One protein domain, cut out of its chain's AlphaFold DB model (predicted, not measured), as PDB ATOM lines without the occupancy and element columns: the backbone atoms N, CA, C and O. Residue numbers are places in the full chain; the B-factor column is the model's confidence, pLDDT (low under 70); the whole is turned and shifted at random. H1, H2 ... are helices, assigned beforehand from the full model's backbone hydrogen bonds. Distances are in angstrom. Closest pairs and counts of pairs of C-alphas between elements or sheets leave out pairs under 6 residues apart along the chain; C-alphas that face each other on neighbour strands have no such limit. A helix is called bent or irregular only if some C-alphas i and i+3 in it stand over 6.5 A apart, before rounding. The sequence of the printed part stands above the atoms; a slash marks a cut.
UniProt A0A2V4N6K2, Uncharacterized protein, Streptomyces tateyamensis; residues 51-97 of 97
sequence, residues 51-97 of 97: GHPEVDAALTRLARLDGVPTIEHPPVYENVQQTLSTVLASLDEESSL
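Overview. This is residues 51 to 97 of the 97 residues of an uncharacterized protein of Streptomyces tateyamensis (UniProt A0A2V4N6K2). A long helix, H2, and a helix half as many residues long, H1, lie side by side as a helical hairpin, joined at one end by a loop of which residues 66 to 72 stick out. H2 makes the longest axis, and its last turn with the end of the chain, residues 92 to 97, sticks out beyond H1. The printed part has 47 residues with two named helices, H1 then H2, and no named strand; the class is all helix. The whole is loose, with a radius of gyration of the C-alphas of 12.6 A, and is a rod spanning 41 by 19 by 10 A.

Along the chain. H2, the longest helix, holds residues 74 to 95 and is 31.5 A long from first to last C-alpha. It begins at C-alpha 74 at (-22.770, -41.487, -15.051) and ends at C-alpha 95 at (-43.338, -21.872, -28.556). H1 holds residues 53 to 63 and is 15.2 A long; its C-alpha 53 is at (-27.022, -19.645, -25.221). Neither helix is bent.

Arrangement. H2 touches H1 with residues 80 to 87 alone. The closest C-alphas of the two helices, those of Val 80 and Ala 58, are 6.8 A apart. Their centres are 11.3 A apart. The helices run opposite ways at a shallow tilt of 26 degrees, a helical hairpin with a short link of 10 residues. In H1 and H2 every O i to N i+4 pair is within hydrogen-bond range.

Size, cuts and confidence. The two C-alphas farthest apart are those of Glu 72 and Leu 97, at 41.5 A. Without the stretches that stand free, the body has 34 residues and spans 28 by 17 by 7 A. The printed part has no cut, and it ends at the chain's last residue, Leu 97. The mean pLDDT of the printed part is 80.4; residues 67 to 73 and 96 to 97 are under 70.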
ATOM      1  N   GLY A  51     -28.276 -21.074 -31.505       89.38
ATOM      2  CA  GLY A  51     -28.752 -19.714 -31.259       89.38
ATOM      3  C   GLY A  51     -29.356 -19.532 -29.867       89.38
ATOM      4  O   GLY A  51     -29.734 -18.413 -29.517       89.38
ATOM      5  N   HIS A  52     -29.411 -20.597 -29.060       87.50
ATOM      6  CA  HIS A  52     -29.859 -20.550 -27.678       87.50
ATOM      7  C   HIS A  52     -28.655 -20.716 -26.730       87.50
ATOM      8  O   HIS A  52     -28.049 -21.790 -26.683       87.50
ATOM      9  N   PRO A  53     -28.293 -19.681 -25.947       86.81
ATOM     10  CA  PRO A  53     -27.022 -19.645 -25.221       86.81
ATOM     11  C   PRO A  53     -26.882 -20.762 -24.179       86.81
ATOM     12  O   PRO A  53     -25.773 -21.236 -23.940       86.81
ATOM     13  N   GLU A  54     -27.986 -21.206 -23.574       80.12
ATOM     14  CA  GLU A  54     -27.980 -22.282 -22.576       80.12
ATOM     15  C   GLU A  54     -27.736 -23.660 -23.212       80.12
ATOM     16  O   GLU A  54     -26.947 -24.454 -22.693       80.12
ATOM     17  N   VAL A  55     -28.331 -23.911 -24.382       84.12
ATOM     18  CA  VAL A  55     -28.123 -25.138 -25.163       84.12
ATOM     19  C   VAL A  55     -26.697 -25.169 -25.708       84.12
ATOM     20  O   VAL A  55     -25.993 -26.165 -25.547       84.12
ATOM     21  N   ASP A  56     -26.215 -24.053 -26.256       89.06
ATOM     22  CA  ASP A  56     -24.853 -23.947 -26.786       89.06
ATOM     23  C   ASP A  56     -23.790 -24.136 -25.682       89.06
ATOM     24  O   ASP A  56     -22.747 -24.770 -25.900       89.06
ATOM     25  N   ALA A  57     -24.058 -23.656 -24.461       88.19
ATOM     26  CA  ALA A  57     -23.195 -23.885 -23.302       88.19
ATOM     27  C   ALA A  57     -23.172 -25.365 -22.874       88.19
ATOM     28  O   ALA A  57     -22.097 -25.905 -22.582       88.19
ATOM     29  N   ALA A  58     -24.329 -26.034 -22.869       81.31
ATOM     30  CA  ALA A  58     -24.432 -27.460 -22.565       81.31
ATOM     31  C   ALA A  58     -23.709 -28.322 -23.617       81.31
ATOM     32  O   ALA A  58     -22.916 -29.195 -23.255       81.31
ATOM     33  N   LEU A  59     -23.889 -28.019 -24.906       85.31
ATOM     34  CA  LEU A  59     -23.207 -28.695 -26.014       85.31
ATOM     35  C   LEU A  59     -21.688 -28.499 -25.960       85.31
ATOM     36  O   LEU A  59     -20.931 -29.452 -26.129       85.31
ATOM     37  N   THR A  60     -21.222 -27.292 -25.626       87.06
ATOM     38  CA  THR A  60     -19.788 -27.020 -25.423       87.06
ATOM     39  C   THR A  60     -19.207 -27.855 -24.282       87.06
ATOM     40  O   THR A  60     -18.060 -28.299 -24.353       87.06
ATOM     41  N   ARG A  61     -19.974 -28.071 -23.206       82.56
ATOM     42  CA  ARG A  61     -19.551 -28.922 -22.087       82.56
ATOM     43  C   ARG A  61     -19.485 -30.393 -22.498       82.56
ATOM     44  O   ARG A  61     -18.513 -31.050 -22.146       82.56
ATOM     45  N   LEU A  62     -20.465 -30.868 -23.261       79.94
ATOM     46  CA  LEU A  62     -20.500 -32.213 -23.846       79.94
ATOM     47  C   LEU A  62     -19.309 -32.473 -24.770       79.94
ATOM     48  O   LEU A  62     -18.652 -33.495 -24.632       79.94
ATOM     49  N   ALA A  63     -18.965 -31.516 -25.634       82.56
ATOM     50  CA  ALA A  63     -17.824 -31.634 -26.544       82.56
ATOM     51  C   ALA A  63     -16.478 -31.808 -25.813       82.56
ATOM     52  O   ALA A  63     -15.541 -32.375 -26.361       82.56
ATOM     53  N   ARG A  64     -16.363 -31.349 -24.558       79.94
ATOM     54  CA  ARG A  64     -15.164 -31.578 -23.729       79.94
ATOM     55  C   ARG A  64     -15.080 -32.993 -23.160       79.94
ATOM     56  O   ARG A  64     -14.031 -33.355 -22.637       79.94
ATOM     57  N   LEU A  65     -16.180 -33.739 -23.200       73.44
ATOM     58  CA  LEU A  65     -16.279 -35.117 -22.727       73.44
ATOM     59  C   LEU A  65     -16.174 -36.125 -23.880       73.44
ATOM     60  O   LEU A  65     -16.324 -37.322 -23.652       73.44
ATOM     61  N   ASP A  66     -15.919 -35.659 -25.104       72.31
ATOM     62  CA  ASP A  66     -15.724 -36.530 -26.258       72.31
ATOM     63  C   ASP A  66     -14.523 -37.469 -26.036       72.31
ATOM     64  O   ASP A  66     -13.463 -37.041 -25.568       72.31
ATOM     65  N   GLY A  67     -14.713 -38.764 -26.300       67.50
ATOM     66  CA  GLY A  67     -13.711 -39.809 -26.046       67.50
ATOM     67  C   GLY A  67     -13.423 -40.115 -24.566       67.50
ATOM     68  O   GLY A  67     -12.494 -40.866 -24.267       67.50
ATOM     69  N   VAL A  68     -14.180 -39.546 -23.617       66.31
ATOM     70  CA  VAL A  68     -14.047 -39.877 -22.191       66.31
ATOM     71  C   VAL A  68     -14.841 -41.156 -21.878       66.31
ATOM     72  O   VAL A  68     -16.005 -41.253 -22.271       66.31
ATOM     73  N   PRO A  69     -14.271 -42.124 -21.132       62.03
ATOM     74  CA  PRO A  69     -14.983 -43.336 -20.746       62.03
ATOM     75  C   PRO A  69     -16.264 -43.020 -19.964       62.03
ATOM     76  O   PRO A  69     -16.235 -42.520 -18.838       62.03
ATOM     77  N   THR A  70     -17.410 -43.370 -20.543       62.84
ATOM     78  CA  THR A  70     -18.745 -43.154 -19.962       62.84
ATOM     79  C   THR A  70     -18.958 -43.911 -18.646       62.84
ATOM     80  O   THR A  70     -19.712 -43.455 -17.789       62.84
ATOM     81  N   ILE A  71     -18.240 -45.024 -18.442       61.88
ATOM     82  CA  ILE A  71     -18.326 -45.879 -17.245       61.88
ATOM     83  C   ILE A  71     -17.875 -45.153 -15.964       61.88
ATOM     84  O   ILE A  71     -18.376 -45.463 -14.883       61.88
ATOM     85  N   GLU A  72     -16.986 -44.159 -16.053       64.44
ATOM     86  CA  GLU A  72     -16.496 -43.424 -14.877       64.44
ATOM     87  C   GLU A  72     -17.356 -42.198 -14.515       64.44
ATOM     88  O   GLU A  72     -17.207 -41.643 -13.421       64.44
ATOM     89  N   HIS A  73     -18.295 -41.781 -15.379       69.12
ATOM     90  CA  HIS A  73     -19.020 -40.511 -15.214       69.12
ATOM     91  C   HIS A  73     -20.547 -40.519 -15.449       69.12
ATOM     92  O   HIS A  73     -21.068 -39.521 -15.961       69.12
ATOM     93  N   PRO A  74     -21.308 -41.534 -14.990       73.38
ATOM     94  CA  PRO A  74     -22.770 -41.487 -15.051       73.38
ATOM     95  C   PRO A  74     -23.380 -40.180 -14.493       73.38
ATOM     96  O   PRO A  74     -24.205 -39.580 -15.176       73.38
ATOM     97  N   PRO A  75     -22.924 -39.620 -13.348       77.12
ATOM     98  CA  PRO A  75     -23.505 -38.390 -12.802       77.12
ATOM     99  C   PRO A  75     -23.357 -37.151 -13.699       77.12
ATOM    100  O   PRO A  75     -24.134 -36.206 -13.575       77.12
ATOM    101  N   VAL A  76     -22.341 -37.117 -14.569       74.19
ATOM    102  CA  VAL A  76     -22.078 -35.964 -15.443       74.19
ATOM    103  C   VAL A  76     -23.011 -35.988 -16.649       74.19
ATOM    104  O   VAL A  76     -23.568 -34.947 -16.990       74.19
ATOM    105  N   TYR A  77     -23.224 -37.160 -17.251       71.69
ATOM    106  CA  TYR A  77     -24.171 -37.324 -18.355       71.69
ATOM    107  C   TYR A  77     -25.611 -37.100 -17.898       71.69
ATOM    108  O   TYR A  77     -26.325 -36.329 -18.533       71.69
ATOM    109  N   GLU A  78     -25.994 -37.652 -16.746       85.06
ATOM    110  CA  GLU A  78     -27.316 -37.431 -16.147       85.06
ATOM    111  C   GLU A  78     -27.585 -35.943 -15.893       85.06
ATOM    112  O   GLU A  78     -28.637 -35.418 -16.247       85.06
ATOM    113  N   ASN A  79     -26.607 -35.211 -15.348       84.44
ATOM    114  CA  ASN A  79     -26.764 -33.777 -15.107       84.44
ATOM    115  C   ASN A  79     -26.956 -32.980 -16.405       84.44
ATOM    116  O   ASN A  79     -27.765 -32.049 -16.447       84.44
ATOM    117  N   VAL A  80     -26.224 -33.339 -17.461       84.50
ATOM    118  CA  VAL A  80     -26.363 -32.701 -18.772       84.50
ATOM    119  C   VAL A  80     -27.715 -33.032 -19.395       84.50
ATOM    120  O   VAL A  80     -28.396 -32.124 -19.868       84.50
ATOM    121  N   GLN A  81     -28.135 -34.294 -19.339       84.38
ATOM    122  CA  GLN A  81     -29.423 -34.736 -19.860       84.38
ATOM    123  C   GLN A  81     -30.583 -34.051 -19.133       84.38
ATOM    124  O   GLN A  81     -31.480 -33.521 -19.783       84.38
ATOM    125  N   GLN A  82     -30.527 -33.959 -17.804       90.75
ATOM    126  CA  GLN A  82     -31.532 -33.247 -17.016       90.75
ATOM    127  C   GLN A  82     -31.596 -31.758 -17.389       90.75
ATOM    128  O   GLN A  82     -32.683 -31.217 -17.565       90.75
ATOM    129  N   THR A  83     -30.436 -31.112 -17.555       87.50
ATOM    130  CA  THR A  83     -30.355 -29.691 -17.934       87.50
ATOM    131  C   THR A  83     -30.959 -29.448 -19.316       87.50
ATOM    132  O   THR A  83     -31.768 -28.538 -19.478       87.50
ATOM    133  N   LEU A  84     -30.611 -30.277 -20.304       89.50
ATOM    134  CA  LEU A  84     -31.150 -30.170 -21.661       89.50
ATOM    135  C   LEU A  84     -32.668 -30.382 -21.682       89.50
ATOM    136  O   LEU A  84     -33.375 -29.590 -22.299       89.50
ATOM    137  N   SER A  85     -33.175 -31.391 -20.971       91.12
ATOM    138  CA  SER A  85     -34.616 -31.654 -20.894       91.12
ATOM    139  C   SER A  85     -35.392 -30.493 -20.277       91.12
ATOM    140  O   SER A  85     -36.469 -30.160 -20.759       91.12
ATOM    141  N   THR A  86     -34.851 -29.847 -19.239       94.31
ATOM    142  CA  THR A  86     -35.489 -28.669 -18.636       94.31
ATOM    143  C   THR A  86     -35.552 -27.496 -19.609       94.31
ATOM    144  O   THR A  86     -36.620 -26.918 -19.780       94.31
ATOM    145  N   VAL A  87     -34.440 -27.165 -20.272       91.69
ATOM    146  CA  VAL A  87     -34.391 -26.038 -21.221       91.69
ATOM    147  C   VAL A  87     -35.341 -26.265 -22.398       91.69
ATOM    148  O   VAL A  87     -36.080 -25.363 -22.781       91.69
ATOM    149  N   LEU A  88     -35.367 -27.481 -22.951       91.12
ATOM    150  CA  LEU A  88     -36.255 -27.818 -24.066       91.12
ATOM    151  C   LEU A  88     -37.734 -27.778 -23.671       91.12
ATOM    152  O   LEU A  88     -38.544 -27.308 -24.463       91.12
ATOM    153  N   ALA A  89     -38.084 -28.219 -22.459       92.69
ATOM    154  CA  ALA A  89     -39.455 -28.124 -21.963       92.69
ATOM    155  C   ALA A  89     -39.912 -26.664 -21.830       92.69
ATOM    156  O   ALA A  89     -41.007 -26.330 -22.270       92.69
ATOM    157  N   SER A  90     -39.063 -25.778 -21.299       89.38
ATOM    158  CA  SER A  90     -39.382 -24.346 -21.221       89.38
ATOM    159  C   SER A  90     -39.552 -23.709 -22.604       89.38
ATOM    160  O   SER A  90     -40.502 -22.963 -22.815       89.38
ATOM    161  N   LEU A  91     -38.701 -24.057 -23.572       88.38
ATOM    162  CA  LEU A  91     -38.832 -23.563 -24.948       88.38
ATOM    163  C   LEU A  91     -40.104 -24.064 -25.650       88.38
ATOM    164  O   LEU A  91     -40.673 -23.339 -26.468       88.38
ATOM    165  N   ASP A  92     -40.544 -25.289 -25.361       87.62
ATOM    166  CA  ASP A  92     -41.799 -25.846 -25.882       87.62
ATOM    167  C   ASP A  92     -43.015 -25.080 -25.331       87.62
ATOM    168  O   ASP A  92     -43.895 -24.675 -26.094       87.62
ATOM    169  N   GLU A  93     -43.009 -24.767 -24.031       89.25
ATOM    170  CA  GLU A  93     -44.025 -23.925 -23.388       89.25
ATOM    171  C   GLU A  93     -44.067 -22.508 -23.989       89.25
ATOM    172  O   GLU A  93     -45.150 -21.959 -24.210       89.25
ATOM    173  N   GLU A  94     -42.907 -21.923 -24.298       83.00
ATOM    174  CA  GLU A  94     -42.787 -20.606 -24.939       83.00
ATOM    175  C   GLU A  94     -43.203 -20.612 -26.420       83.00
ATOM    176  O   GLU A  94     -43.725 -19.613 -26.912       83.00
ATOM    177  N   SER A  95     -42.994 -21.724 -27.132       70.38
ATOM    178  CA  SER A  95     -43.338 -21.872 -28.556       70.38
ATOM    179  C   SER A  95     -44.816 -22.206 -28.796       70.38
ATOM    180  O   SER A  95     -45.300 -22.073 -29.920       70.38
ATOM    181  N   SER A  96     -45.524 -22.662 -27.760       69.56
ATOM    182  CA  SER A  96     -46.947 -23.035 -27.800       69.56
ATOM    183  C   SER A  96     -47.905 -21.857 -27.512       69.56
ATOM    184  O   SER A  96     -49.128 -22.022 -27.560       69.56
ATOM    185  N   LEU A  97     -47.365 -20.664 -27.227       54.47
ATOM    186  CA  LEU A  97     -48.104 -19.410 -26.993       54.47
ATOM    187  C   LEU A  97     -48.273 -18.565 -28.264       54.47
ATOM    188  O   LEU A  97     -49.368 -17.970 -28.410       54.47
TER     189      LEU A  97